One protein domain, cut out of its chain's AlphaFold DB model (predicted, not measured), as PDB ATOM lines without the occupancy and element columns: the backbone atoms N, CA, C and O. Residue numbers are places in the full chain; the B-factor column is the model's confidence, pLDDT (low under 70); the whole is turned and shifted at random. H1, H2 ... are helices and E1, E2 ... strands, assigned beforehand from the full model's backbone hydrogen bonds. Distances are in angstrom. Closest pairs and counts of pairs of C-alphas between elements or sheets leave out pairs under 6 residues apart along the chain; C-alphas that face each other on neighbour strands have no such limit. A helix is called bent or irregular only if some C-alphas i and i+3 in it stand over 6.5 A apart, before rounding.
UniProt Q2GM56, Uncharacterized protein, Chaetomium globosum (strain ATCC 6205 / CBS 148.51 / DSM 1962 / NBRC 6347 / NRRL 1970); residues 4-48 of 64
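Overview. This is residues 4 to 48 of the 64 residues of an uncharacterized protein of Chaetomium globosum (strain ATCC 6205 / CBS 148.51 / DSM 1962 / NBRC 6347 / NRRL 1970) (UniProt Q2GM56). The domain is a long, thin rod made of two parts end to end: the helix H1 forms one part, and a small head of two short antiparallel strands, E1 and E2, with the short helix H2 beyond them, forms the other. Residues 4 to 11 run toward the end of the rod where H1 begins, and H1 then folds back the other way toward the head. In the head, the stretch from E1 to E2 makes a loop that holds H2 at the far end of the rod, with the strand pair at its base. The printed part has 45 residues with two named helices and two named strands, in the order H1, E1, H2, E2; the sheet has the order E1 - E2, and the class is mixed, helices and strands. The whole is only just loose, close to extended, with a radius of gyration of the C-alphas of 13.8 A and spans of 41 by 17 by 11 A.

Along the chain. The printed part begins at His 4, with its C-alpha at (-33.513, 41.376, 16.747). H1 holds residues 12 to 26 and is 20.9 A long from its first C-alpha, at (-30.483, 53.638, 29.409), to its last, at (-26.201, 48.726, 9.590). E1 holds residues 30 to 32 and is 7.2 A long. H2 holds residues 38 to 42 and is 8.2 A long; it is neither bent nor irregular, but only just: C-alphas 39 and 42 are 6.3 A apart. E2 holds residues 44 to 46, is 6.7 A long and ends at C-alpha 46, (-30.382, 46.874, 4.126).

Arrangement. E1 and E2 are antiparallel neighbours, with 122 degrees between their N-to-C directions. Among the C-alphas that face each other are those of Val 30 and Phe 46, 5.1 A apart. N 31 and O 45 are within hydrogen-bond range at 3.0 A, and so are N 45 and O 31 at 2.9 A. The closest C-alphas of E1 and H2 are those of Pro 32 and Lys 41, 6.7 A apart. The closest C-alphas of H1 and E2 are those of Trp 26 and Phe 46, 7.1 A apart, while the centres of these two elements are 18.9 A apart. H1 and H2 are apart. In H1 every O i to N i+4 pair is within hydrogen-bond range; in H2 it is 0 of 1, and 1 of its 2 O i to N i+3 pairs is within range.

Size, cuts and confidence. The two C-alphas farthest apart are those of Gly 12 and Gly 38, at 40.7 A. The first and last printed C-alphas, those of His 4 and Asn 48, are 17.2 A apart. The printed part has no cut. The links H1 to E1, E1 to H2 and H2 to E2 are tight. The mean pLDDT of the printed part is 70.4, and 22 residues are under 70, namely residues 4 to 8, 26 to 33 and 40 to 48.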
ATOM      1  N   HIS A   4     -34.123  40.276  17.493       48.03
ATOM      2  CA  HIS A   4     -33.513  41.376  16.747       48.03
ATOM      3  C   HIS A   4     -34.302  42.696  16.760       48.03
ATOM      4  O   HIS A   4     -33.687  43.748  16.620       48.03
ATOM      5  N   TYR A   5     -35.629  42.665  16.926       51.56
ATOM      6  CA  TYR A   5     -36.462  43.880  16.971       51.56
ATOM      7  C   TYR A   5     -36.686  44.418  18.389       51.56
ATOM      8  O   TYR A   5     -37.499  45.319  18.595       51.56
ATOM      9  N   ARG A   6     -36.003  43.856  19.391       61.56
ATOM     10  CA  ARG A   6     -36.127  44.311  20.772       61.56
ATOM     11  C   ARG A   6     -35.279  45.569  20.958       61.56
ATOM     12  O   ARG A   6     -34.119  45.592  20.559       61.56
ATOM     13  N   ALA A   7     -35.868  46.612  21.542       64.12
ATOM     14  CA  ALA A   7     -35.159  47.856  21.814       64.12
ATOM     15  C   ALA A   7     -33.922  47.567  22.679       64.12
ATOM     16  O   ALA A   7     -34.038  47.030  23.780       64.12
ATOM     17  N   ASP A   8     -32.741  47.902  22.163       68.00
ATOM     18  CA  ASP A   8     -31.500  47.803  22.916       68.00
ATOM     19  C   ASP A   8     -31.393  49.015  23.850       68.00
ATOM     20  O   ASP A   8     -31.025  50.112  23.432       68.00
ATOM     21  N   THR A   9     -31.793  48.822  25.108       72.50
ATOM     22  CA  THR A   9     -31.783  49.856  26.157       72.50
ATOM     23  C   THR A   9     -30.650  49.658  27.167       72.50
ATOM     24  O   THR A   9     -30.707  50.208  28.271       72.50
ATOM     25  N   ARG A  10     -29.637  48.843  26.838       77.75
ATOM     26  CA  ARG A  10     -28.419  48.722  27.657       77.75
ATOM     27  C   ARG A  10     -27.796  50.107  27.793       77.75
ATOM     28  O   ARG A  10     -27.625  50.762  26.783       77.75
ATOM     29  N   ASP A  11     -27.473  50.556  29.002       82.44
ATOM     30  CA  ASP A  11     -27.012  51.929  29.303       82.44
ATOM     31  C   ASP A  11     -28.099  53.029  29.229       82.44
ATOM     32  O   ASP A  11     -27.791  54.217  29.085       82.44
ATOM     33  N   GLY A  12     -29.384  52.671  29.327       85.69
ATOM     34  CA  GLY A  12     -30.483  53.638  29.409       85.69
ATOM     35  C   GLY A  12     -30.640  54.488  28.140       85.69
ATOM     36  O   GLY A  12     -30.594  53.974  27.022       85.69
ATOM     37  N   SER A  13     -30.844  55.799  28.294       86.50
ATOM     38  CA  SER A  13     -31.061  56.729  27.169       86.50
ATOM     39  C   SER A  13     -29.845  56.860  26.244       86.50
ATOM     40  O   SER A  13     -30.001  56.981  25.031       86.50
ATOM     41  N   ILE A  14     -28.628  56.775  26.791       85.44
ATOM     42  CA  ILE A  14     -27.385  56.783  26.003       85.44
ATOM     43  C   ILE A  14     -27.305  55.518  25.144       85.44
ATOM     44  O   ILE A  14     -26.962  55.580  23.961       85.44
ATOM     45  N   GLY A  15     -27.673  54.382  25.733       84.75
ATOM     46  CA  GLY A  15     -27.862  53.111  25.048       84.75
ATOM     47  C   GLY A  15     -28.761  53.198  23.834       84.75
ATOM     48  O   GLY A  15     -28.386  52.797  22.735       84.75
ATOM     49  N   PHE A  16     -29.926  53.806  24.034       83.25
ATOM     50  CA  PHE A  16     -30.920  54.002  22.993       83.25
ATOM     51  C   PHE A  16     -30.379  54.822  21.809       83.25
ATOM     52  O   PHE A  16     -30.542  54.418  20.658       83.25
ATOM     53  N   ILE A  17     -29.662  55.922  22.067       85.69
ATOM     54  CA  ILE A  17     -29.050  56.732  20.996       85.69
ATOM     55  C   ILE A  17     -27.976  55.927  20.246       85.69
ATOM     56  O   ILE A  17     -27.942  55.939  19.013       85.69
ATOM     57  N   LYS A  18     -27.126  55.179  20.964       84.81
ATOM     58  CA  LYS A  18     -26.127  54.290  20.342       84.81
ATOM     59  C   LYS A  18     -26.785  53.200  19.499       84.81
ATOM     60  O   LYS A  18     -26.292  52.895  18.414       84.81
ATOM     61  N   ALA A  19     -27.886  52.627  19.977       81.25
ATOM     62  CA  ALA A  19     -28.647  51.610  19.268       81.25
ATOM     63  C   ALA A  19     -29.262  52.171  17.983       81.25
ATOM     64  O   ALA A  19     -29.125  51.546  16.934       81.25
ATOM     65  N   ILE A  20     -29.844  53.375  18.027       81.12
ATOM     66  CA  ILE A  20     -30.326  54.078  16.829       81.12
ATOM     67  C   ILE A  20     -29.184  54.280  15.837       81.12
ATOM     68  O   ILE A  20     -29.318  53.915  14.671       81.12
ATOM     69  N   TRP A  21     -28.051  54.820  16.289       81.69
ATOM     70  CA  TRP A  21     -26.907  55.079  15.418       81.69
ATOM     71  C   TRP A  21     -26.362  53.794  14.784       81.69
ATOM     72  O   TRP A  21     -26.108  53.748  13.582       81.69
ATOM     73  N   LYS A  22     -26.227  52.721  15.570       78.88
ATOM     74  CA  LYS A  22     -25.760  51.422  15.078       78.88
ATOM     75  C   LYS A  22     -26.738  50.832  14.068       78.88
ATOM     76  O   LYS A  22     -26.303  50.424  12.994       78.88
ATOM     77  N   SER A  23     -28.033  50.830  14.382       76.44
ATOM     78  CA  SER A  23     -29.079  50.336  13.486       76.44
ATOM     79  C   SER A  23     -29.115  51.139  12.193       76.44
ATOM     80  O   SER A  23     -29.028  50.546  11.131       76.44
ATOM     81  N   ALA A  24     -29.113  52.471  12.245       76.56
ATOM     82  CA  ALA A  24     -29.126  53.321  11.051       76.56
ATOM     83  C   ALA A  24     -27.886  53.141  10.153       76.56
ATOM     84  O   ALA A  24     -27.956  53.352   8.942       76.56
ATOM     85  N   ARG A  25     -26.738  52.748  10.724       75.31
ATOM     86  CA  ARG A  25     -25.511  52.458   9.963       75.31
ATOM     87  C   ARG A  25     -25.465  51.046   9.399       75.31
ATOM     88  O   ARG A  25     -24.908  50.851   8.322       75.31
ATOM     89  N   TRP A  26     -26.026  50.078  10.113       68.38
ATOM     90  CA  TRP A  26     -26.201  48.726   9.590       68.38
ATOM     91  C   TRP A  26     -27.287  48.687   8.513       68.38
ATOM     92  O   TRP A  26     -27.241  47.847   7.618       68.38
ATOM     93  N   CYS A  27     -28.244  49.617   8.610       64.75
ATOM     94  CA  CYS A  27     -29.511  49.541   7.925       64.75
ATOM     95  C   CYS A  27     -29.901  50.840   7.202       64.75
ATOM     96  O   CYS A  27     -30.760  51.570   7.689       64.75
ATOM     97  N   GLN A  28     -29.267  51.155   6.064       58.12
ATOM     98  CA  GLN A  28     -29.462  52.466   5.424       58.12
ATOM     99  C   GLN A  28     -30.682  52.517   4.484       58.12
ATOM    100  O   GLN A  28     -31.395  53.510   4.530       58.12
ATOM    101  N   TRP A  29     -30.958  51.479   3.675       57.91
ATOM    102  CA  TRP A  29     -32.034  51.474   2.653       57.91
ATOM    103  C   TRP A  29     -32.451  50.066   2.230       57.91
ATOM    104  O   TRP A  29     -31.678  49.141   2.398       57.91
ATOM    105  N   VAL A  30     -33.637  49.896   1.654       62.25
ATOM    106  CA  VAL A  30     -34.229  48.594   1.314       62.25
ATOM    107  C   VAL A  30     -33.818  48.177  -0.111       62.25
ATOM    108  O   VAL A  30     -34.314  48.760  -1.070       62.25
ATOM    109  N   GLU A  31     -32.918  47.195  -0.269       63.69
ATOM    110  CA  GLU A  31     -32.473  46.695  -1.586       63.69
ATOM    111  C   GLU A  31     -32.529  45.160  -1.697       63.69
ATOM    112  O   GLU A  31     -32.433  44.455  -0.688       63.69
ATOM    113  N   PRO A  32     -32.673  44.611  -2.919       69.50
ATOM    114  CA  PRO A  32     -32.564  43.175  -3.144       69.50
ATOM    115  C   PRO A  32     -31.170  42.655  -2.774       69.50
ATOM    116  O   PRO A  32     -30.151  43.294  -3.049       69.50
ATOM    117  N   THR A  33     -31.112  41.467  -2.178       69.88
ATOM    118  CA  THR A  33     -29.845  40.783  -1.892       69.88
ATOM    119  C   THR A  33     -29.263  40.157  -3.152       69.88
ATOM    120  O   THR A  33     -29.987  39.566  -3.955       69.88
ATOM    121  N   GLU A  34     -27.944  40.272  -3.326       71.38
ATOM    122  CA  GLU A  34     -27.234  39.667  -4.453       71.38
ATOM    123  C   GLU A  34     -27.444  38.144  -4.469       71.38
ATOM    124  O   GLU A  34     -27.189  37.464  -3.478       71.38
ATOM    125  N   GLY A  35     -27.949  37.614  -5.588       70.88
ATOM    126  CA  GLY A  35     -28.170  36.174  -5.767       70.88
ATOM    127  C   GLY A  35     -29.350  35.577  -4.989       70.88
ATOM    128  O   GLY A  35     -29.462  34.356  -4.922       70.88
ATOM    129  N   ALA A  36     -30.235  36.388  -4.396       70.62
ATOM    130  CA  ALA A  36     -31.417  35.863  -3.710       70.62
ATOM    131  C   ALA A  36     -32.504  35.399  -4.699       70.62
ATOM    132  O   ALA A  36     -33.045  36.187  -5.477       70.62
ATOM    133  N   GLU A  37     -32.875  34.121  -4.607       71.69
ATOM    134  CA  GLU A  37     -33.929  33.492  -5.409       71.69
ATOM    135  C   GLU A  37     -35.111  33.016  -4.545       71.69
ATOM    136  O   GLU A  37     -35.029  32.908  -3.317       71.69
ATOM    137  N   GLY A  38     -36.249  32.741  -5.191       76.06
ATOM    138  CA  GLY A  38     -37.428  32.186  -4.526       76.06
ATOM    139  C   GLY A  38     -38.018  33.111  -3.443       76.06
ATOM    140  O   GLY A  38     -38.112  34.321  -3.661       76.06
ATOM    141  N   PRO A  39     -38.424  32.584  -2.269       70.81
ATOM    142  CA  PRO A  39     -39.034  33.370  -1.187       70.81
ATOM    143  C   PRO A  39     -38.136  34.496  -0.652       70.81
ATOM    144  O   PRO A  39     -38.633  35.492  -0.131       70.81
ATOM    145  N   ALA A  40     -36.813  34.349  -0.795       62.59
ATOM    146  CA  ALA A  40     -35.828  35.321  -0.338       62.59
ATOM    147  C   ALA A  40     -35.700  36.537  -1.272       62.59
ATOM    148  O   ALA A  40     -35.197  37.569  -0.843       62.59
ATOM    149  N   LYS A  41     -36.208  36.469  -2.514       65.31
ATOM    150  CA  LYS A  41     -36.186  37.593  -3.472       65.31
ATOM    151  C   LYS A  41     -36.977  38.812  -2.979       65.31
ATOM    152  O   LYS A  41     -36.651  39.942  -3.327       65.31
ATOM    153  N   GLY A  42     -38.021  38.581  -2.180       61.41
ATOM    154  CA  GLY A  42     -38.798  39.639  -1.526       61.41
ATOM    155  C   GLY A  42     -38.217  40.091  -0.185       61.41
ATOM    156  O   GLY A  42     -38.709  41.058   0.395       61.41
ATOM    157  N   VAL A  43     -37.187  39.402   0.321       61.16
ATOM    158  CA  VAL A  43     -36.496  39.786   1.551       61.16
ATOM    159  C   VAL A  43     -35.467  40.834   1.176       61.16
ATOM    160  O   VAL A  43     -34.378  40.548   0.687       61.16
ATOM    161  N   LEU A  44     -35.865  42.078   1.372       60.06
ATOM    162  CA  LEU A  44     -35.034  43.222   1.074       60.06
ATOM    163  C   LEU A  44     -34.107  43.452   2.266       60.06
ATOM    164  O   LEU A  44     -34.560  43.670   3.394       60.06
ATOM    165  N   PHE A  45     -32.808  43.357   2.018       57.81
ATOM    166  CA  PHE A  45     -31.801  43.620   3.030       57.81
ATOM    167  C   PHE A  45     -31.374  45.066   2.966       57.81
ATOM    168  O   PHE A  45     -31.538  45.769   1.965       57.81
ATOM    169  N   PHE A  46     -30.816  45.515   4.078       59.78
ATOM    170  CA  PHE A  46     -30.382  46.874   4.126       59.78
ATOM    171  C   PHE A  46     -29.104  47.085   3.325       59.78
ATOM    172  O   PHE A  46     -28.109  46.391   3.531       59.78
ATOM    173  N   ARG A  47     -29.126  48.086   2.445       59.09
ATOM    174  CA  ARG A  47     -27.968  48.538   1.692       59.09
ATOM    175  C   ARG A  47     -26.892  48.985   2.666       59.09
ATOM    176  O   ARG A  47     -26.930  50.078   3.228       59.09
ATOM    177  N   ASN A  48     -25.918  48.122   2.863       62.06
ATOM    178  CA  ASN A  48     -24.777  48.408   3.690       62.06
ATOM    179  C   ASN A  48     -23.650  48.957   2.795       62.06
ATOM    180  O   ASN A  48     -22.781  48.236   2.312       62.06
TER     181      ASN A  48